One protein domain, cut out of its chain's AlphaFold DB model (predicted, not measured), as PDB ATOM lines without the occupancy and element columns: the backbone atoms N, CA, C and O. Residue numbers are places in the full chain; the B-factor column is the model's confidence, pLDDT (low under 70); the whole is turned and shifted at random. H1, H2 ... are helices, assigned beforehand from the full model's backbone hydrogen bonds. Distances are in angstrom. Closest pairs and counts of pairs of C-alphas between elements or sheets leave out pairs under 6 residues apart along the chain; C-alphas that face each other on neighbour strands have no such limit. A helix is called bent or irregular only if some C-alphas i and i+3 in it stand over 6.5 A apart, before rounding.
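This is residues 414 to 502 and 776 to 839 of the 845 residues of the protein "Transposase Tn3" of Polaromonas sp. (strain JS666 / ATCC BAA-500) (UniProt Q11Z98). The model has two lobes: a small one in which H1 packs on the longest helix, H7, with one end and on the short H8 with residues 416 to 420, and a larger one of mostly crossed helices, H2 to H6 and H9, with H4 in its middle. Two extended stretches, residues 426 to 432 and residues 802 to 821, run from the small lobe to the larger one, H7 reaches toward H2 between the lobes, and H10 leads away from H9 as a tail. The printed part has 153 residues with ten named helices, H1 to H10 in order along the chain, and no named strand; the class is all helix. The whole is loose, with a radius of gyration of the C-alphas of 18.6 A, and the C-alphas span 53 by 41 by 27 A along their three main axes.

H7, residues 776 to 791, is the longest helix at 22.7 A from first to last C-alpha, and C-alpha 776 is at (12.420, -25.354, 16.332). It is neither bent nor irregular, but only just: C-alphas 781 and 784 are 6.3 A apart. H1, residues 414 to 425, begins with C-alpha 414 at (-3.987, -16.841, 0.022) and is 16.6 A long; H8 is residues 798 to 801. H2, residues 433 to 444, is 16.1 A long, and H3 is residues 446 to 451. H4, residues 458 to 472, is 21.0 A long, H5 is residues 477 to 483, and H6, residues 489 to 498, is 14.4 A long. H9, residues 822 to 829, is irregular: C-alphas 824 and 827 are 8.2 A apart. H10, residues 831 to 839, is 12.4 A long and ends with C-alpha 839 at (24.022, -28.950, 49.216).

H7, with residues 781 to 786 alone, touches H1, about perpendicular at 74 degrees; their closest C-alphas are those of Leu 424 and Met 782, 5.0 A apart. H8 touches H1, with the C-alphas of Val 417 and Asp 800 closest at 5.6 A. With residues 776 to 777 alone, H7 only just touches H2, with 3 pairs of C-alphas within 8 A, the closest being Ile 436 and Trp 777 at 6.6 A. H2 touches H9 at a shallow tilt of 22 degrees, the same way; the C-alphas of Ser 442 and Ile 829 are closest at 5.2 A. H2 and H4 are close but not clearly touching, with the C-alphas of Val 437 and Tyr 465 closest at 7.9 A. H4 is the hub and touches three helices. It touches H6 about perpendicular at 74 degrees, with the C-alphas of Ala 467 and Met 496 closest at 4.7 A. It touches H5 at a steep tilt of 60 degrees, opposite ways, with Ala 470 and Ala 477 closest at 5.7 A between C-alphas, and H3 about perpendicular at 79 degrees, with Ser 447 and Val 464 closest at 6.6 A between C-alphas. H5 touches H6, with the C-alphas of Ser 478 and Val 489 closest at 5.4 A. H10 touches no helix but is near H9, with the C-alphas of Gln 827 and Val 834 closest at 6.4 A. H1 and H4 are apart. Every O i to N i+4 pair is within hydrogen-bond range in H1 to H6, against 10 of 12 in H7, 2 of 4 in H9 and 4 of 5 in H10; H8 is too short for such a pair.

The two C-alphas farthest apart, those of Glu 414 and Leu 839, are 57.9 A apart. Residues 503 to 775 are not printed, and C-alphas 502 and 776 are 20.7 A apart across the cut. The link from H8 to H9, residues 802 to 821, is long; its residues 812 to 813 form a short parallel pairing with residues 431 to 432. The mean pLDDT of the printed part is 88.6, with residue 414, residue 502, residues 795 to 796 and residues 835 to 839 under 70.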
ATOM      1  N   GLU A 414      -4.962 -17.498  -0.868       68.81
ATOM      2  CA  GLU A 414      -3.987 -16.841   0.022       68.81
ATOM      3  C   GLU A 414      -4.585 -16.358   1.354       68.81
ATOM      4  O   GLU A 414      -3.889 -16.320   2.374       68.81
ATOM      5  N   VAL A 415      -5.880 -16.023   1.383       76.00
ATOM      6  CA  VAL A 415      -6.537 -15.451   2.575       76.00
ATOM      7  C   VAL A 415      -6.627 -16.475   3.710       76.00
ATOM      8  O   VAL A 415      -6.262 -16.165   4.846       76.00
ATOM      9  N   ARG A 416      -7.038 -17.714   3.408       82.69
ATOM     10  CA  ARG A 416      -7.189 -18.792   4.404       82.69
ATOM     11  C   ARG A 416      -5.846 -19.201   5.008       82.69
ATOM     12  O   ARG A 416      -5.719 -19.271   6.227       82.69
ATOM     13  N   VAL A 417      -4.818 -19.373   4.173       86.19
ATOM     14  CA  VAL A 417      -3.447 -19.675   4.621       86.19
ATOM     15  C   VAL A 417      -2.887 -18.543   5.487       86.19
ATOM     16  O   VAL A 417      -2.218 -18.796   6.487       86.19
ATOM     17  N   THR A 418      -3.173 -17.287   5.136       86.00
ATOM     18  CA  THR A 418      -2.738 -16.124   5.923       86.00
ATOM     19  C   THR A 418      -3.431 -16.071   7.284       86.00
ATOM     20  O   THR A 418      -2.765 -15.822   8.289       86.00
ATOM     21  N   ALA A 419      -4.736 -16.356   7.342       87.56
ATOM     22  CA  ALA A 419      -5.478 -16.455   8.597       87.56
ATOM     23  C   ALA A 419      -4.950 -17.596   9.485       87.56
ATOM     24  O   ALA A 419      -4.671 -17.368  10.660       87.56
ATOM     25  N   LEU A 420      -4.710 -18.783   8.914       89.38
ATOM     26  CA  LEU A 420      -4.119 -19.915   9.633       89.38
ATOM     27  C   LEU A 420      -2.720 -19.584  10.165       89.38
ATOM     28  O   LEU A 420      -2.417 -19.858  11.323       89.38
ATOM     29  N   ARG A 421      -1.867 -18.953   9.347       90.19
ATOM     30  CA  ARG A 421      -0.532 -18.508   9.772       90.19
ATOM     31  C   ARG A 421      -0.613 -17.555  10.962       90.19
ATOM     32  O   ARG A 421       0.205 -17.674  11.868       90.19
ATOM     33  N   ARG A 422      -1.576 -16.626  10.958       89.12
ATOM     34  CA  ARG A 422      -1.808 -15.708  12.080       89.12
ATOM     35  C   ARG A 422      -2.241 -16.473  13.329       89.12
ATOM     36  O   ARG A 422      -1.601 -16.304  14.358       89.12
ATOM     37  N   ALA A 423      -3.237 -17.351  13.217       90.38
ATOM     38  CA  ALA A 423      -3.746 -18.144  14.338       90.38
ATOM     39  C   ALA A 423      -2.657 -19.024  14.980       90.38
ATOM     40  O   ALA A 423      -2.535 -19.083  16.198       90.38
ATOM     41  N   LEU A 424      -1.794 -19.645  14.168       91.31
ATOM     42  CA  LEU A 424      -0.672 -20.455  14.659       91.31
ATOM     43  C   LEU A 424       0.441 -19.637  15.335       91.31
ATOM     44  O   LEU A 424       1.280 -20.214  16.022       91.31
ATOM     45  N   MET A 425       0.482 -18.319  15.123       89.12
ATOM     46  CA  MET A 425       1.517 -17.423  15.655       89.12
ATOM     47  C   MET A 425       1.002 -16.481  16.751       89.12
ATOM     48  O   MET A 425       1.813 -15.827  17.398       89.12
ATOM     49  N   GLU A 426      -0.312 -16.403  16.975       85.19
ATOM     50  CA  GLU A 426      -0.957 -15.429  17.869       85.19
ATOM     51  C   GLU A 426      -0.482 -15.543  19.327       85.19
ATOM     52  O   GLU A 426      -0.254 -14.532  19.985       85.19
ATOM     53  N   GLY A 427      -0.245 -16.767  19.810       79.06
ATOM     54  CA  GLY A 427       0.263 -17.032  21.162       79.06
ATOM     55  C   GLY A 427       1.789 -16.982  21.308       79.06
ATOM     56  O   GLY A 427       2.305 -17.238  22.396       79.06
ATOM     57  N   ARG A 428       2.539 -16.702  20.234       90.25
ATOM     58  CA  ARG A 428       4.007 -16.713  20.267       90.25
ATOM     59  C   ARG A 428       4.533 -15.395  20.863       90.25
ATOM     60  O   ARG A 428       4.254 -14.334  20.302       90.25
ATOM     61  N   PRO A 429       5.343 -15.423  21.939       87.81
ATOM     62  CA  PRO A 429       5.868 -14.205  22.550       87.81
ATOM     63  C   PRO A 429       6.861 -13.476  21.629       87.81
ATOM     64  O   PRO A 429       7.362 -14.028  20.642       87.81
ATOM     65  N   LEU A 430       7.171 -12.220  21.969       89.50
ATOM     66  CA  LEU A 430       8.319 -11.523  21.388       89.50
ATOM     67  C   LEU A 430       9.602 -12.254  21.800       89.50
ATOM     68  O   LEU A 430       9.814 -12.518  22.982       89.50
ATOM     69  N   GLY A 431      10.449 -12.583  20.828       88.38
ATOM     70  CA  GLY A 431      11.646 -13.394  21.048       88.38
ATOM     71  C   GLY A 431      12.927 -12.565  21.044       88.38
ATOM     72  O   GLY A 431      13.088 -11.661  20.227       88.38
ATOM     73  N   GLN A 432      13.879 -12.903  21.909       93.81
ATOM     74  CA  GLN A 432      15.271 -12.452  21.803       93.81
ATOM     75  C   GLN A 432      16.122 -13.634  21.344       93.81
ATOM     76  O   GLN A 432      16.045 -14.706  21.941       93.81
ATOM     77  N   LEU A 433      16.964 -13.462  20.318       94.69
ATOM     78  CA  LEU A 433      17.803 -14.559  19.811       94.69
ATOM     79  C   LEU A 433      18.622 -15.280  20.912       94.69
ATOM     80  O   LEU A 433      18.650 -16.510  20.897       94.69
ATOM     81  N   PRO A 434      19.242 -14.588  21.892       94.75
ATOM     82  CA  PRO A 434      19.893 -15.232  23.040       94.75
ATOM     83  C   PRO A 434      18.976 -16.136  23.871       94.75
ATOM     84  O   PRO A 434      19.389 -17.230  24.258       94.75
ATOM     85  N   GLU A 435      17.740 -15.702  24.125       95.00
ATOM     86  CA  GLU A 435      16.756 -16.468  24.894       95.00
ATOM     87  C   GLU A 435      16.265 -17.678  24.099       95.00
ATOM     88  O   GLU A 435      16.251 -18.776  24.642       95.00
ATOM     89  N   ILE A 436      16.000 -17.518  22.796       96.19
ATOM     90  CA  ILE A 436      15.648 -18.623  21.890       96.19
ATOM     91  C   ILE A 436      16.740 -19.697  21.902       96.19
ATOM     92  O   ILE A 436      16.465 -20.884  22.068       96.19
ATOM     93  N   VAL A 437      18.003 -19.290  21.741       96.94
ATOM     94  CA  VAL A 437      19.148 -20.212  21.741       96.94
ATOM     95  C   VAL A 437      19.254 -20.949  23.075       96.94
ATOM     96  O   VAL A 437      19.456 -22.159  23.076       96.94
ATOM     97  N   LEU A 438      19.085 -20.245  24.196       96.94
ATOM     98  CA  LEU A 438      19.128 -20.826  25.537       96.94
ATOM     99  C   LEU A 438      17.955 -21.779  25.809       96.94
ATOM    100  O   LEU A 438      18.163 -22.845  26.389       96.94
ATOM    101  N   GLU A 439      16.740 -21.422  25.400       96.75
ATOM    102  CA  GLU A 439      15.540 -22.246  25.564       96.75
ATOM    103  C   GLU A 439      15.679 -23.556  24.782       96.75
ATOM    104  O   GLU A 439      15.521 -24.639  25.355       96.75
ATOM    105  N   ILE A 440      16.076 -23.471  23.509       97.94
ATOM    106  CA  ILE A 440      16.344 -24.646  22.673       97.94
ATOM    107  C   ILE A 440      17.490 -25.477  23.247       97.94
ATOM    108  O   ILE A 440      17.377 -26.702  23.322       97.94
ATOM    109  N   ASP A 441      18.569 -24.850  23.720       98.19
ATOM    110  CA  ASP A 441      19.657 -25.588  24.365       98.19
ATOM    111  C   ASP A 441      19.189 -26.297  25.637       98.19
ATOM    112  O   ASP A 441      19.625 -27.407  25.930       98.19
ATOM    113  N   SER A 442      18.262 -25.708  26.393       96.75
ATOM    114  CA  SER A 442      17.728 -26.339  27.603       96.75
ATOM    115  C   SER A 442      16.981 -27.646  27.306       96.75
ATOM    116  O   SER A 442      16.985 -28.551  28.145       96.75
ATOM    117  N   ALA A 443      16.375 -27.756  26.118       96.44
ATOM    118  CA  ALA A 443      15.664 -28.944  25.656       96.44
ATOM    119  C   ALA A 443      16.591 -29.954  24.957       96.44
ATOM    120  O   ALA A 443      16.465 -31.161  25.164       96.44
ATOM    121  N   VAL A 444      17.531 -29.467  24.141       96.69
ATOM    122  CA  VAL A 444      18.366 -30.293  23.247       96.69
ATOM    123  C   VAL A 444      19.737 -30.614  23.843       96.69
ATOM    124  O   VAL A 444      20.291 -31.682  23.586       96.69
ATOM    125  N   ARG A 445      20.284 -29.712  24.662       96.44
ATOM    126  CA  ARG A 445      21.646 -29.739  25.220       96.44
ATOM    127  C   ARG A 445      22.731 -29.755  24.144       96.44
ATOM    128  O   ARG A 445      23.732 -30.468  24.255       96.44
ATOM    129  N   PHE A 446      22.565 -28.954  23.096       95.94
ATOM    130  CA  PHE A 446      23.574 -28.826  22.050       95.94
ATOM    131  C   PHE A 446      24.892 -28.230  22.584       95.94
ATOM    132  O   PHE A 446      25.962 -28.613  22.108       95.94
ATOM    133  N   SER A 447      24.882 -27.372  23.615       96.25
ATOM    134  CA  SER A 447      26.122 -26.885  24.247       96.25
ATOM    135  C   SER A 447      26.922 -28.015  24.892       96.25
ATOM    136  O   SER A 447      28.156 -28.007  24.844       96.25
ATOM    137  N   TRP A 448      26.238 -29.039  25.413       93.69
ATOM    138  CA  TRP A 448      26.882 -30.220  25.977       93.69
ATOM    139  C   TRP A 448      27.566 -31.033  24.883       93.69
ATOM    140  O   TRP A 448      28.665 -31.540  25.095       93.69
ATOM    141  N   MET A 449      26.961 -31.118  23.696       90.12
ATOM    142  CA  MET A 449      27.553 -31.782  22.527       90.12
ATOM    143  C   MET A 449      28.788 -31.026  22.027       90.12
ATOM    144  O   MET A 449      29.835 -31.627  21.787       90.12
ATOM    145  N   LEU A 450      28.708 -29.694  21.948       90.75
ATOM    146  CA  LEU A 450      29.825 -28.835  21.547       90.75
ATOM    147  C   LEU A 450      31.026 -28.971  22.498       90.75
ATOM    148  O   LEU A 450      32.178 -29.082  22.056       90.75
ATOM    149  N   LEU A 451      30.768 -29.017  23.809       88.94
ATOM    150  CA  LEU A 451      31.797 -29.207  24.835       88.94
ATOM    151  C   LEU A 451      32.230 -30.670  25.005       88.94
ATOM    152  O   LEU A 451      33.358 -30.911  25.447       88.94
ATOM    153  N   GLY A 452      31.366 -31.622  24.647       83.31
ATOM    154  CA  GLY A 452      31.488 -33.049  24.950       83.31
ATOM    155  C   GLY A 452      31.129 -33.424  26.398       83.31
ATOM    156  O   GLY A 452      31.403 -34.543  26.831       83.31
ATOM    157  N   ARG A 453      30.583 -32.479  27.172       87.69
ATOM    158  CA  ARG A 453      30.187 -32.616  28.584       87.69
ATOM    159  C   ARG A 453      29.272 -31.464  28.998       87.69
ATOM    160  O   ARG A 453      29.225 -30.452  28.305       87.69
ATOM    161  N   GLU A 454      28.640 -31.586  30.164       89.12
ATOM    162  CA  GLU A 454      27.979 -30.455  30.827       89.12
ATOM    163  C   GLU A 454      28.961 -29.263  30.966       89.12
ATOM    164  O   GLU A 454      30.144 -29.473  31.287       89.12
ATOM    165  N   PRO A 455      28.521 -28.018  30.702       92.25
ATOM    166  CA  PRO A 455      29.294 -26.824  31.016       92.25
ATOM    167  C   PRO A 455      29.537 -26.708  32.526       92.25
ATOM    168  O   PRO A 455      28.639 -26.904  33.335       92.25
ATOM    169  N   ASN A 456      30.751 -26.335  32.924       90.94
ATOM    170  CA  ASN A 456      31.132 -26.299  34.338       90.94
ATOM    171  C   ASN A 456      30.603 -25.058  35.076       90.94
ATOM    172  O   ASN A 456      30.666 -24.995  36.298       90.94
ATOM    173  N   SER A 457      30.181 -24.024  34.346       92.50
ATOM    174  CA  SER A 457      29.686 -22.772  34.922       92.50
ATOM    175  C   SER A 457      28.851 -21.981  33.916       92.50
ATOM    176  O   SER A 457      28.967 -22.192  32.704       92.50
ATOM    177  N   ARG A 458      28.091 -20.992  34.417       93.38
ATOM    178  CA  ARG A 458      27.407 -19.976  33.594       93.38
ATOM    179  C   ARG A 458      28.364 -19.338  32.586       93.38
ATOM    180  O   ARG A 458      28.063 -19.289  31.401       93.38
ATOM    181  N   ARG A 459      29.551 -18.924  33.037       93.75
ATOM    182  CA  ARG A 459      30.560 -18.288  32.181       93.75
ATOM    183  C   ARG A 459      31.002 -19.201  31.031       93.75
ATOM    184  O   ARG A 459      31.162 -18.728  29.912       93.75
ATOM    185  N   GLU A 460      31.199 -20.501  31.274       93.94
ATOM    186  CA  GLU A 460      31.552 -21.445  30.199       93.94
ATOM    187  C   GLU A 460      30.412 -21.626  29.194       93.94
ATOM    188  O   GLU A 460      30.669 -21.628  27.991       93.94
ATOM    189  N   LEU A 461      29.169 -21.709  29.674       95.69
ATOM    190  CA  LEU A 461      27.990 -21.776  28.813       95.69
ATOM    191  C   LEU A 461      27.886 -20.533  27.911       95.69
ATOM    192  O   LEU A 461      27.761 -20.658  26.694       95.69
ATOM    193  N   LEU A 462      28.034 -19.336  28.483       95.88
ATOM    194  CA  LEU A 462      27.975 -18.088  27.721       95.88
ATOM    195  C   LEU A 462      29.122 -17.965  26.711       95.88
ATOM    196  O   LEU A 462      28.903 -17.472  25.607       95.88
ATOM    197  N   MET A 463      30.318 -18.485  27.011       95.56
ATOM    198  CA  MET A 463      31.403 -18.570  26.023       95.56
ATOM    199  C   MET A 463      31.046 -19.456  24.822       95.56
ATOM    200  O   MET A 463      31.451 -19.139  23.700       95.56
ATOM    201  N   VAL A 464      30.298 -20.548  25.026       95.94
ATOM    202  CA  VAL A 464      29.821 -21.411  23.930       95.94
ATOM    203  C   VAL A 464      28.848 -20.642  23.041       95.94
ATOM    204  O   VAL A 464      29.071 -20.580  21.832       95.94
ATOM    205  N   TYR A 465      27.834 -19.996  23.619       96.75
ATOM    206  CA  TYR A 465      26.874 -19.193  22.852       96.75
ATOM    207  C   TYR A 465      27.545 -18.027  22.127       96.75
ATOM    208  O   TYR A 465      27.306 -17.820  20.941       96.75
ATOM    209  N   ALA A 466      28.462 -17.324  22.795       95.94
ATOM    210  CA  ALA A 466      29.244 -16.249  22.196       95.94
ATOM    211  C   ALA A 466      30.039 -16.728  20.971       95.94
ATOM    212  O   ALA A 466      30.091 -16.048  19.948       95.94
ATOM    213  N   ALA A 467      30.646 -17.914  21.050       95.56
ATOM    214  CA  ALA A 467      31.377 -18.498  19.935       95.56
ATOM    215  C   ALA A 467      30.453 -18.955  18.793       95.56
ATOM    216  O   ALA A 467      30.821 -18.778  17.632       95.56
ATOM    217  N   VAL A 468      29.267 -19.498  19.096       96.44
ATOM    218  CA  VAL A 468      28.243 -19.820  18.086       96.44
ATOM    219  C   VAL A 468      27.776 -18.545  17.384       96.44
ATOM    220  O   VAL A 468      27.778 -18.507  16.158       96.44
ATOM    221  N   PHE A 469      27.479 -17.472  18.122       95.94
ATOM    222  CA  PHE A 469      27.102 -16.183  17.540       95.94
ATOM    223  C   PHE A 469      28.216 -15.567  16.700       95.94
ATOM    224  O   PHE A 469      27.962 -15.133  15.579       95.94
ATOM    225  N   ALA A 470      29.459 -15.579  17.179       94.88
ATOM    226  CA  ALA A 470      30.586 -15.033  16.427       94.88
ATOM    227  C   ALA A 470      30.908 -15.823  15.142       94.88
ATOM    228  O   ALA A 470      31.557 -15.282  14.252       94.88
ATOM    229  N   HIS A 471      30.504 -17.095  15.038       94.62
ATOM    230  CA  HIS A 471      30.615 -17.872  13.794       94.62
ATOM    231  C   HIS A 471      29.385 -17.723  12.897       94.62
ATOM    232  O   HIS A 471      29.533 -17.543  11.694       94.62
ATOM    233  N   GLY A 472      28.183 -17.837  13.463       94.06
ATOM    234  CA  GLY A 472      26.924 -17.924  12.718       94.06
ATOM    235  C   GLY A 472      26.327 -16.579  12.304       94.06
ATOM    236  O   GLY A 472      25.376 -16.554  11.533       94.06
ATOM    237  N   THR A 473      26.871 -15.463  12.784       94.44
ATOM    238  CA  THR A 473      26.430 -14.107  12.425       94.44
ATOM    239  C   THR A 473      27.582 -13.304  11.813       94.44
ATOM    240  O   THR A 473      28.722 -13.760  11.757       94.44
ATOM    241  N   SER A 474      27.315 -12.063  11.407       92.62
ATOM    242  CA  SER A 474      28.345 -11.144  10.914       92.62
ATOM    243  C   SER A 474      29.209 -10.506  12.017       92.62
ATOM    244  O   SER A 474      30.028  -9.637  11.719       92.62
ATOM    245  N   MET A 475      29.020 -10.877  13.287       92.62
ATOM    246  CA  MET A 475      29.712 -10.270  14.428       92.62
ATOM    247  C   MET A 475      31.118 -10.840  14.622       92.62
ATOM    248  O   MET A 475      31.345 -12.047  14.558       92.62
ATOM    249  N   SER A 476      32.083  -9.978  14.940       92.62
ATOM    250  CA  SER A 476      33.405 -10.420  15.382       92.62
ATOM    251  C   SER A 476      33.396 -10.829  16.859       92.62
ATOM    252  O   SER A 476      32.516 -10.451  17.630       92.62
ATOM    253  N   ALA A 477      34.450 -11.520  17.309       92.94
ATOM    254  CA  ALA A 477      34.647 -11.792  18.737       92.94
ATOM    255  C   ALA A 477      34.663 -10.513  19.601       92.94
ATOM    256  O   ALA A 477      34.314 -10.566  20.778       92.94
ATOM    257  N   SER A 478      35.080  -9.374  19.030       93.56
ATOM    258  CA  SER A 478      35.052  -8.088  19.731       93.56
ATOM    259  C   SER A 478      33.632  -7.550  19.865       93.56
ATOM    260  O   SER A 478      33.302  -6.996  20.907       93.56
ATOM    261  N   ASP A 479      32.806  -7.709  18.833       92.62
ATOM    262  CA  ASP A 479      31.419  -7.238  18.846       92.62
ATOM    263  C   ASP A 479      30.599  -8.058  19.844       92.62
ATOM    264  O   ASP A 479      29.943  -7.492  20.713       92.62
ATOM    265  N   VAL A 480      30.750  -9.387  19.816       93.19
ATOM    266  CA  VAL A 480      30.074 -10.283  20.767       93.19
ATOM    267  C   VAL A 480      30.511 -10.019  22.211       93.19
ATOM    268  O   VAL A 480      29.678 -10.012  23.107       93.19
ATOM    269  N   SER A 481      31.798  -9.750  22.457       93.00
ATOM    270  CA  SER A 481      32.293  -9.388  23.796       93.00
ATOM    271  C   SER A 481      31.705  -8.066  24.307       93.00
ATOM    272  O   SER A 481      31.424  -7.947  25.494       93.00
ATOM    273  N   ARG A 482      31.447  -7.088  23.426       91.56
ATOM    274  CA  ARG A 482      30.738  -5.848  23.800       91.56
ATOM    275  C   ARG A 482      29.261  -6.089  24.111       91.56
ATOM    276  O   ARG A 482      28.702  -5.382  24.938       91.56
ATOM    277  N   MET A 483      28.643  -7.074  23.460       91.44
ATOM    278  CA  MET A 483      27.245  -7.462  23.689       91.44
ATOM    279  C   MET A 483      27.057  -8.376  24.905       91.44
ATOM    280  O   MET A 483      25.948  -8.445  25.423       91.44
ATOM    281  N   ILE A 484      28.123  -9.050  25.357       90.81
ATOM    282  CA  ILE A 484      28.164  -9.908  26.552       90.81
ATOM    283  C   ILE A 484      29.338  -9.447  27.443       90.81
ATOM    284  O   ILE A 484      30.392 -10.093  27.449       90.81
ATOM    285  N   PRO A 485      29.196  -8.329  28.188       81.25
ATOM    286  CA  PRO A 485      30.318  -7.641  28.844       81.25
ATOM    287  C   PRO A 485      31.115  -8.488  29.847       81.25
ATOM    288  O   PRO A 485      32.283  -8.207  30.110       81.25
ATOM    289  N   GLU A 486      30.521  -9.552  30.397       89.19
ATOM    290  CA  GLU A 486      31.211 -10.483  31.298       89.19
ATOM    291  C   GLU A 486      32.302 -11.328  30.604       89.19
ATOM    292  O   GLU A 486      33.168 -11.903  31.278       89.19
ATOM    293  N   LEU A 487      32.303 -11.407  29.268       92.81
ATOM    294  CA  LEU A 487      33.233 -12.229  28.495       92.81
ATOM    295  C   LEU A 487      34.335 -11.384  27.836       92.81
ATOM    296  O   LEU A 487      34.039 -10.544  26.986       92.81
ATOM    297  N   PRO A 488      35.626 -11.647  28.116       94.44
ATOM    298  CA  PRO A 488      36.720 -10.965  27.437       94.44
ATOM    299  C   PRO A 488      36.903 -11.496  26.009       94.44
ATOM    300  O   PRO A 488      36.783 -12.699  25.751       94.44
ATOM    301  N   VAL A 489      37.297 -10.609  25.091       95.31
ATOM    302  CA  VAL A 489      37.490 -10.909  23.658       95.31
ATOM    303  C   VAL A 489      38.364 -12.147  23.421       95.31
ATOM    304  O   VAL A 489      38.053 -12.973  22.563       95.31
ATOM    305  N   GLU A 490      39.459 -12.305  24.172       92.38
ATOM    306  CA  GLU A 490      40.382 -13.428  23.965       92.38
ATOM    307  C   GLU A 490      39.767 -14.777  24.365       92.38
ATOM    308  O   GLU A 490      39.989 -15.775  23.680       92.38
ATOM    309  N   ALA A 491      38.911 -14.806  25.391       91.38
ATOM    310  CA  ALA A 491      38.195 -16.022  25.775       91.38
ATOM    311  C   ALA A 491      37.166 -16.432  24.709       91.38
ATOM    312  O   ALA A 491      37.061 -17.616  24.370       91.38
ATOM    313  N   VAL A 492      36.470 -15.459  24.105       93.81
ATOM    314  CA  VAL A 492      35.575 -15.708  22.963       93.81
ATOM    315  C   VAL A 492      36.373 -16.270  21.784       93.81
ATOM    316  O   VAL A 492      36.027 -17.324  21.256       93.81
ATOM    317  N   ARG A 493      37.505 -15.652  21.415       91.88
ATOM    318  CA  ARG A 493      38.373 -16.146  20.325       91.88
ATOM    319  C   ARG A 493      38.902 -17.553  20.583       91.88
ATOM    320  O   ARG A 493      38.952 -18.365  19.656       91.88
ATOM    321  N   GLN A 494      39.320 -17.853  21.810       88.44
ATOM    322  CA  GLN A 494      39.788 -19.184  22.185       88.44
ATOM    323  C   GLN A 494      38.663 -20.216  22.056       88.44
ATOM    324  O   GLN A 494      38.878 -21.296  21.498       88.44
ATOM    325  N   THR A 495      37.452 -19.866  22.484       90.81
ATOM    326  CA  THR A 495      36.282 -20.745  22.374       90.81
ATOM    327  C   THR A 495      35.858 -20.934  20.918       90.81
ATOM    328  O   THR A 495      35.647 -22.067  20.497       90.81
ATOM    329  N   MET A 496      35.879 -19.886  20.089       91.38
ATOM    330  CA  MET A 496      35.662 -20.001  18.640       91.38
ATOM    331  C   MET A 496      36.657 -20.955  17.969       91.38
ATOM    332  O   MET A 496      36.274 -21.698  17.067       91.38
ATOM    333  N   LYS A 497      37.934 -20.947  18.383       86.25
ATOM    334  CA  LYS A 497      38.946 -21.900  17.889       86.25
ATOM    335  C   LYS A 497      38.621 -23.330  18.332       86.25
ATOM    336  O   LYS A 497      38.752 -24.243  17.521       86.25
ATOM    337  N   ARG A 498      38.178 -23.519  19.582       83.06
ATOM    338  CA  ARG A 498      37.767 -24.824  20.135       83.06
ATOM    339  C   ARG A 498      36.537 -25.391  19.421       83.06
ATOM    340  O   ARG A 498      36.512 -26.581  19.143       83.06
ATOM    341  N   LEU A 499      35.560 -24.545  19.099       85.19
ATOM    342  CA  LEU A 499      34.299 -24.931  18.452       85.19
ATOM    343  C   LEU A 499      34.350 -24.905  16.919       85.19
ATOM    344  O   LEU A 499      33.329 -25.080  16.273       85.19
ATOM    345  N   ARG A 500      35.528 -24.709  16.312       81.56
ATOM    346  CA  ARG A 500      35.684 -24.718  14.846       81.56
ATOM    347  C   ARG A 500      35.524 -26.116  14.230       81.56
ATOM    348  O   ARG A 500      35.539 -26.245  13.011       81.56
ATOM    349  N   ASP A 501      35.424 -27.164  15.043       75.56
ATOM    350  CA  ASP A 501      35.142 -28.502  14.531       75.56
ATOM    351  C   ASP A 501      33.716 -28.559  13.961       75.56
ATOM    352  O   ASP A 501      32.736 -28.687  14.698       75.56
ATOM    353  N   GLU A 502      33.623 -28.462  12.632       69.56
ATOM    354  CA  GLU A 502      32.372 -28.490  11.867       69.56
ATOM    355  C   GLU A 502      31.493 -29.694  12.227       69.56
ATOM    356  O   GLU A 502      30.271 -29.579  12.235       69.56
ATOM    357  N   ALA A 776      12.873 -24.472  15.260       98.00
ATOM    358  CA  ALA A 776      12.420 -25.354  16.332       98.00
ATOM    359  C   ALA A 776      11.635 -24.592  17.407       98.00
ATOM    360  O   ALA A 776      10.646 -25.102  17.929       98.00
ATOM    361  N   TRP A 777      12.047 -23.361  17.712       97.38
ATOM    362  CA  TRP A 777      11.354 -22.498  18.663       97.38
ATOM    363  C   TRP A 777       9.984 -22.064  18.144       97.38
ATOM    364  O   TRP A 777       8.989 -22.200  18.854       97.38
ATOM    365  N   ASN A 778       9.910 -21.634  16.880       96.62
ATOM    366  CA  ASN A 778       8.640 -21.337  16.222       96.62
ATOM    367  C   ASN A 778       7.730 -22.574  16.192       96.62
ATOM    368  O   ASN A 778       6.566 -22.473  16.561       96.62
ATOM    369  N   ALA A 779       8.260 -23.746  15.827       96.12
ATOM    370  CA  ALA A 779       7.508 -25.001  15.818       96.12
ATOM    371  C   ALA A 779       6.908 -25.333  17.195       96.12
ATOM    372  O   ALA A 779       5.725 -25.658  17.288       96.12
ATOM    373  N   GLY A 780       7.699 -25.183  18.262       95.81
ATOM    374  CA  GLY A 780       7.249 -25.425  19.632       95.81
ATOM    375  C   GLY A 780       6.127 -24.490  20.088       95.81
ATOM    376  O   GLY A 780       5.279 -24.913  20.864       95.81
ATOM    377  N   HIS A 781       6.074 -23.261  19.569       93.94
ATOM    378  CA  HIS A 781       4.989 -22.314  19.857       93.94
ATOM    379  C   HIS A 781       3.766 -22.506  18.955       93.94
ATOM    380  O   HIS A 781       2.638 -22.283  19.390       93.94
ATOM    381  N   MET A 782       3.967 -22.958  17.716       94.56
ATOM    382  CA  MET A 782       2.870 -23.304  16.811       94.56
ATOM    383  C   MET A 782       2.126 -24.566  17.265       94.56
ATOM    384  O   MET A 782       0.934 -24.694  16.997       94.56
ATOM    385  N   GLN A 783       2.810 -25.496  17.940       94.69
ATOM    386  CA  GLN A 783       2.247 -26.784  18.350       94.69
ATOM    387  C   GLN A 783       1.021 -26.636  19.284       94.69
ATOM    388  O   GLN A 783      -0.032 -27.157  18.916       94.69
ATOM    389  N   PRO A 784       1.067 -25.890  20.409       93.62
ATOM    390  CA  PRO A 784      -0.119 -25.665  21.243       93.62
ATOM    391  C   PRO A 784      -1.249 -24.925  20.519       93.62
ATOM    392  O   PRO A 784      -2.420 -25.234  20.724       93.62
ATOM    393  N   ALA A 785      -0.922 -23.961  19.648       91.81
ATOM    394  CA  ALA A 785      -1.930 -23.246  18.862       91.81
ATOM    395  C   ALA A 785      -2.658 -24.193  17.896       91.81
ATOM    396  O   ALA A 785      -3.881 -24.155  17.780       91.81
ATOM    397  N   TRP A 786      -1.919 -25.094  17.247       91.50
ATOM    398  CA  TRP A 786      -2.483 -26.143  16.401       91.50
ATOM    399  C   TRP A 786      -3.359 -27.126  17.190       91.50
ATOM    400  O   TRP A 786      -4.456 -27.453  16.739       91.50
ATOM    401  N   GLU A 787      -2.925 -27.547  18.380       91.44
ATOM    402  CA  GLU A 787      -3.726 -28.386  19.283       91.44
ATOM    403  C   GLU A 787      -5.028 -27.693  19.702       91.44
ATOM    404  O   GLU A 787      -6.085 -28.322  19.680       91.44
ATOM    405  N   GLY A 788      -4.976 -26.394  20.011       90.00
ATOM    406  CA  GLY A 788      -6.151 -25.587  20.343       90.00
ATOM    407  C   GLY A 788      -7.141 -25.463  19.183       90.00
ATOM    408  O   GLY A 788      -8.340 -25.654  19.380       90.00
ATOM    409  N   ILE A 789      -6.650 -25.217  17.961       86.88
ATOM    410  CA  ILE A 789      -7.482 -25.172  16.745       86.88
ATOM    411  C   ILE A 789      -8.180 -26.523  16.527       86.88
ATOM    412  O   ILE A 789      -9.394 -26.560  16.320       86.88
ATOM    413  N   LYS A 790      -7.431 -27.627  16.651       86.31
ATOM    414  CA  LYS A 790      -7.959 -28.991  16.516       86.31
ATOM    415  C   LYS A 790      -9.017 -29.299  17.579       86.31
ATOM    416  O   LYS A 790     -10.058 -29.865  17.261       86.31
ATOM    417  N   ALA A 791      -8.772 -28.913  18.831       87.00
ATOM    418  CA  ALA A 791      -9.707 -29.116  19.936       87.00
ATOM    419  C   ALA A 791     -11.006 -28.309  19.773       87.00
ATOM    420  O   ALA A 791     -12.068 -28.773  20.181       87.00
ATOM    421  N   ALA A 792     -10.945 -27.133  19.140       85.25
ATOM    422  CA  ALA A 792     -12.108 -26.296  18.844       85.25
ATOM    423  C   ALA A 792     -12.961 -26.799  17.656       85.25
ATOM    424  O   ALA A 792     -13.904 -26.121  17.251       85.25
ATOM    425  N   GLY A 793     -12.638 -27.962  17.075       75.62
ATOM    426  CA  GLY A 793     -13.341 -28.526  15.917       75.62
ATOM    427  C   GLY A 793     -12.941 -27.906  14.574       75.62
ATOM    428  O   GLY A 793     -13.514 -28.255  13.544       75.62
ATOM    429  N   GLY A 794     -11.953 -27.006  14.559       71.56
ATOM    430  CA  GLY A 794     -11.325 -26.554  13.327       71.56
ATOM    431  C   GLY A 794     -10.307 -27.592  12.869       71.56
ATOM    432  O   GLY A 794      -9.249 -27.717  13.474       71.56
ATOM    433  N   GLU A 795     -10.583 -28.333  11.799       63.72
ATOM    434  CA  GLU A 795      -9.541 -29.134  11.153       63.72
ATOM    435  C   GLU A 795      -8.829 -28.280  10.096       63.72
ATOM    436  O   GLU A 795      -9.403 -27.994   9.041       63.72
ATOM    437  N   PRO A 796      -7.585 -27.825  10.342       64.06
ATOM    438  CA  PRO A 796      -6.813 -27.178   9.297       64.06
ATOM    439  C   PRO A 796      -6.549 -28.196   8.186       64.06
ATOM    440  O   PRO A 796      -6.013 -29.280   8.433       64.06
ATOM    441  N   LEU A 797      -6.904 -27.841   6.949       71.88
ATOM    442  CA  LEU A 797      -6.613 -28.679   5.790       71.88
ATOM    443  C   LEU A 797      -5.104 -28.927   5.731       71.88
ATOM    444  O   LEU A 797      -4.301 -27.998   5.839       71.88
ATOM    445  N   THR A 798      -4.709 -30.187   5.534       76.44
ATOM    446  CA  THR A 798      -3.289 -30.575   5.470       76.44
ATOM    447  C   THR A 798      -2.521 -29.746   4.434       76.44
ATOM    448  O   THR A 798      -1.378 -29.365   4.669       76.44
ATOM    449  N   GLU A 799      -3.175 -29.381   3.331       81.56
ATOM    450  CA  GLU A 799      -2.606 -28.540   2.275       81.56
ATOM    451  C   GLU A 799      -2.338 -27.085   2.715       81.56
ATOM    452  O   GLU A 799      -1.383 -26.468   2.246       81.56
ATOM    453  N   ASP A 800      -3.107 -26.537   3.660       86.50
ATOM    454  CA  ASP A 800      -2.834 -25.203   4.207       86.50
ATOM    455  C   ASP A 800      -1.668 -25.229   5.191       86.50
ATOM    456  O   ASP A 800      -0.818 -24.338   5.154       86.50
ATOM    457  N   LEU A 801      -1.595 -26.257   6.047       87.75
ATOM    458  CA  LEU A 801      -0.470 -26.440   6.973       87.75
ATOM    459  C   LEU A 801       0.847 -26.564   6.210       87.75
ATOM    460  O   LEU A 801       1.829 -25.928   6.593       87.75
ATOM    461  N   ARG A 802       0.850 -27.272   5.072       88.56
ATOM    462  CA  ARG A 802       1.978 -27.307   4.126       88.56
ATOM    463  C   ARG A 802       2.408 -25.917   3.645       88.56
ATOM    464  O   ARG A 802       3.546 -25.743   3.243       88.56
ATOM    465  N   ARG A 803       1.579 -24.879   3.704       86.62
ATOM    466  CA  ARG A 803       1.948 -23.517   3.262       86.62
ATOM    467  C   ARG A 803       2.355 -22.593   4.415       86.62
ATOM    468  O   ARG A 803       2.660 -21.414   4.191       86.62
ATOM    469  N   VAL A 804       2.392 -23.103   5.648       89.25
ATOM    470  CA  VAL A 804       2.843 -22.363   6.831       89.25
ATOM    471  C   VAL A 804       4.270 -22.770   7.200       89.25
ATOM    472  O   VAL A 804       4.580 -23.939   7.410       89.25
ATOM    473  N   ALA A 805       5.150 -21.773   7.291       89.06
ATOM    474  CA  ALA A 805       6.562 -21.952   7.594       89.06
ATOM    475  C   ALA A 805       6.881 -21.645   9.071       89.06
ATOM    476  O   ALA A 805       6.462 -20.591   9.557       89.06
ATOM    477  N   PRO A 806       7.718 -22.448   9.755       94.75
ATOM    478  CA  PRO A 806       8.299 -22.108  11.048       94.75
ATOM    479  C   PRO A 806       9.490 -21.136  10.906       94.75
ATOM    480  O   PRO A 806      10.320 -21.033  11.800       94.75
ATOM    481  N   THR A 807       9.618 -20.405   9.796       94.69
ATOM    482  CA  THR A 807      10.725 -19.465   9.539       94.69
ATOM    483  C   THR A 807      10.376 -18.010   9.861       94.69
ATOM    484  O   THR A 807      11.145 -17.114   9.515       94.69
ATOM    485  N   ASN A 808       9.220 -17.748  10.482       90.81
ATOM    486  CA  ASN A 808       8.795 -16.386  10.787       90.81
ATOM    487  C   ASN A 808       9.774 -15.699  11.758       90.81
ATOM    488  O   ASN A 808      10.134 -16.266  12.789       90.81
ATOM    489  N   ILE A 809      10.176 -14.472  11.426       92.50
ATOM    490  CA  ILE A 809      11.094 -13.639  12.221       92.50
ATOM    491  C   ILE A 809      10.437 -12.364  12.748       92.50
ATOM    492  O   ILE A 809      11.049 -11.640  13.531       92.50
ATOM    493  N   GLU A 810       9.214 -12.057  12.312       90.19
ATOM    494  CA  GLU A 810       8.466 -10.916  12.832       90.19
ATOM    495  C   GLU A 810       8.333 -11.045  14.351       90.19
ATOM    496  O   GLU A 810       8.002 -12.121  14.834       90.19
ATOM    497  N   GLY A 811       8.619  -9.987  15.112       89.00
ATOM    498  CA  GLY A 811       8.602 -10.025  16.581       89.00
ATOM    499  C   GLY A 811       9.807 -10.715  17.240       89.00
ATOM    500  O   GLY A 811       9.824 -10.838  18.464       89.00
ATOM    501  N   ILE A 812      10.819 -11.142  16.474       93.12
ATOM    502  CA  ILE A 812      12.087 -11.659  17.007       93.12
ATOM    503  C   ILE A 812      13.183 -10.604  16.839       93.12
ATOM    504  O   ILE A 812      13.529 -10.202  15.727       93.12
ATOM    505  N   ASN A 813      13.794 -10.192  17.946       92.56
ATOM    506  CA  ASN A 813      14.988  -9.365  17.913       92.56
ATOM    507  C   ASN A 813      16.243 -10.233  17.715       92.56
ATOM    508  O   ASN A 813      16.642 -11.009  18.587       92.56
ATOM    509  N   LEU A 814      16.881 -10.073  16.555       90.62
ATOM    510  CA  LEU A 814      18.096 -10.797  16.163       90.62
ATOM    511  C   LEU A 814      19.394 -10.025  16.472       90.62
ATOM    512  O   LEU A 814      20.481 -10.516  16.172       90.62
ATOM    513  N   ARG A 815      19.307  -8.801  17.016       81.88
ATOM    514  CA  ARG A 815      20.450  -7.888  17.217       81.88
ATOM    515  C   ARG A 815      20.387  -7.181  18.579       81.88
ATOM    516  O   ARG A 815      19.420  -7.307  19.314       81.88
ATOM    517  N   GLY A 816      21.407  -6.387  18.895       78.56
ATOM    518  CA  GLY A 816      21.459  -5.585  20.123       78.56
ATOM    519  C   GLY A 816      22.183  -6.290  21.271       78.56
ATOM    520  O   GLY A 816      23.014  -7.163  21.034       78.56
ATOM    521  N   THR A 817      21.922  -5.863  22.507       76.50
ATOM    522  CA  THR A 817      22.564  -6.422  23.708       76.50
ATOM    523  C   THR A 817      22.050  -7.831  23.986       76.50
ATOM    524  O   THR A 817      20.844  -8.071  23.931       76.50
ATOM    525  N   PHE A 818      22.953  -8.762  24.298       84.19
ATOM    526  CA  PHE A 818      22.592 -10.148  24.558       84.19
ATOM    527  C   PHE A 818      22.463 -10.412  26.051       84.19
ATOM    528  O   PHE A 818      23.460 -10.619  26.741       84.19
ATOM    529  N   ASP A 819      21.221 -10.441  26.525       87.25
ATOM    530  CA  ASP A 819      20.897 -10.939  27.854       87.25
ATOM    531  C   ASP A 819      20.493 -12.418  27.799       87.25
ATOM    532  O   ASP A 819      19.754 -12.846  26.912       87.25
ATOM    533  N   PHE A 820      20.999 -13.205  28.746       90.38
ATOM    534  CA  PHE A 820      20.744 -14.642  28.835       90.38
ATOM    535  C   PHE A 820      20.155 -14.971  30.207       90.38
ATOM    536  O   PHE A 820      20.912 -15.039  31.190       90.38
ATOM    537  N   PRO A 821      18.846 -15.265  30.289       91.81
ATOM    538  CA  PRO A 821      18.189 -15.617  31.543       91.81
ATOM    539  C   PRO A 821      18.462 -17.086  31.924       91.81
ATOM    540  O   PRO A 821      17.546 -17.901  32.025       91.81
ATOM    541  N   VAL A 822      19.739 -17.457  32.112       91.81
ATOM    542  CA  VAL A 822      20.187 -18.838  32.421       91.81
ATOM    543  C   VAL A 822      19.495 -19.387  33.663       91.81
ATOM    544  O   VAL A 822      19.223 -20.581  33.738       91.81
ATOM    545  N   GLU A 823      19.158 -18.522  34.612       90.50
ATOM    546  CA  GLU A 823      18.460 -18.847  35.851       90.50
ATOM    547  C   GLU A 823      17.117 -19.545  35.581       90.50
ATOM    548  O   GLU A 823      16.797 -20.504  36.282       90.50
ATOM    549  N   LYS A 824      16.389 -19.158  34.518       90.88
ATOM    550  CA  LYS A 824      15.116 -19.791  34.115       90.88
ATOM    551  C   LYS A 824      15.283 -21.265  33.726       90.88
ATOM    552  O   LYS A 824      14.367 -22.060  33.903       90.88
ATOM    553  N   PHE A 825      16.455 -21.642  33.209       93.12
ATOM    554  CA  PHE A 825      16.716 -22.967  32.633       93.12
ATOM    555  C   PHE A 825      17.819 -23.750  33.363       93.12
ATOM    556  O   PHE A 825      18.186 -24.850  32.941       93.12
ATOM    557  N   ALA A 826      18.344 -23.215  34.471       89.19
ATOM    558  CA  ALA A 826      19.548 -23.706  35.141       89.19
ATOM    559  C   ALA A 826      19.461 -25.187  35.539       89.19
ATOM    560  O   ALA A 826      20.430 -25.920  35.367       89.19
ATOM    561  N   GLN A 827      18.296 -25.661  35.992       89.19
ATOM    562  CA  GLN A 827      18.093 -27.071  36.356       89.19
ATOM    563  C   GLN A 827      18.250 -28.032  35.168       89.19
ATOM    564  O   GLN A 827      18.674 -29.171  35.342       89.19
ATOM    565  N   ARG A 828      17.925 -27.587  33.947       91.31
ATOM    566  CA  ARG A 828      18.019 -28.418  32.738       91.31
ATOM    567  C   ARG A 828      19.407 -28.362  32.108       91.31
ATOM    568  O   ARG A 828      19.880 -29.396  31.623       91.31
ATOM    569  N   ILE A 829      20.035 -27.182  32.126       91.50
ATOM    570  CA  ILE A 829      21.276 -26.890  31.391       91.50
ATOM    571  C   ILE A 829      22.553 -26.934  32.249       91.50
ATOM    572  O   ILE A 829      23.614 -27.264  31.723       91.50
ATOM    573  N   LEU A 830      22.452 -26.656  33.555       91.38
ATOM    574  CA  LEU A 830      23.543 -26.664  34.545       91.38
ATOM    575  C   LEU A 830      23.146 -27.406  35.852       91.38
ATOM    576  O   LEU A 830      23.339 -26.859  36.948       91.38
ATOM    577  N   PRO A 831      22.573 -28.625  35.789       88.56
ATOM    578  CA  PRO A 831      22.075 -29.342  36.968       88.56
ATOM    579  C   PRO A 831      23.134 -29.528  38.064       88.56
ATOM    580  O   PRO A 831      22.825 -29.385  39.249       88.56
ATOM    581  N   SER A 832      24.395 -29.780  37.698       85.94
ATOM    582  CA  SER A 832      25.477 -29.991  38.669       85.94
ATOM    583  C   SER A 832      25.780 -28.723  39.475       85.94
ATOM    584  O   SER A 832      26.080 -28.794  40.666       85.94
ATOM    585  N   SER A 833      25.649 -27.550  38.849       78.44
ATOM    586  CA  SER A 833      25.864 -26.255  39.512       78.44
ATOM    587  C   SER A 833      24.721 -25.881  40.460       78.44
ATOM    588  O   SER A 833      24.960 -25.232  41.479       78.44
ATOM    589  N   VAL A 834      23.486 -26.281  40.140       76.50
ATOM    590  CA  VAL A 834      22.308 -26.042  40.994       76.50
ATOM    591  C   VAL A 834      22.374 -26.916  42.249       76.50
ATOM    592  O   VAL A 834      22.271 -26.398  43.359       76.50
ATOM    593  N   ASN A 835      22.672 -28.208  42.090       66.06
ATOM    594  CA  ASN A 835      22.749 -29.155  43.207       66.06
ATOM    595  C   ASN A 835      23.835 -28.794  44.237       66.06
ATOM    596  O   ASN A 835      23.643 -28.996  45.434       66.06
ATOM    597  N   LEU A 836      24.961 -28.216  43.803       60.56
ATOM    598  CA  LEU A 836      26.012 -27.729  44.709       60.56
ATOM    599  C   LEU A 836      25.546 -26.557  45.589       60.56
ATOM    600  O   LEU A 836      25.947 -26.476  46.751       60.56
ATOM    601  N   LYS A 837      24.684 -25.667  45.075       59.12
ATOM    602  CA  LYS A 837      24.103 -24.571  45.870       59.12
ATOM    603  C   LYS A 837      23.104 -25.088  46.908       59.12
ATOM    604  O   LYS A 837      23.107 -24.590  48.033       59.12
ATOM    605  N   ASP A 838      22.313 -26.106  46.573       54.44
ATOM    606  CA  ASP A 838      21.365 -26.722  47.514       54.44
ATOM    607  C   ASP A 838      22.063 -27.569  48.592       54.44
ATOM    608  O   ASP A 838      21.676 -27.527  49.761       54.44
ATOM    609  N   LEU A 839      23.154 -28.263  48.248       46.34
ATOM    610  CA  LEU A 839      24.022 -28.950  49.216       46.34
ATOM    611  C   LEU A 839      24.753 -27.969  50.150       46.34
ATOM    612  O   LEU A 839      24.953 -28.278  51.322       46.34
TER     613      LEU A 839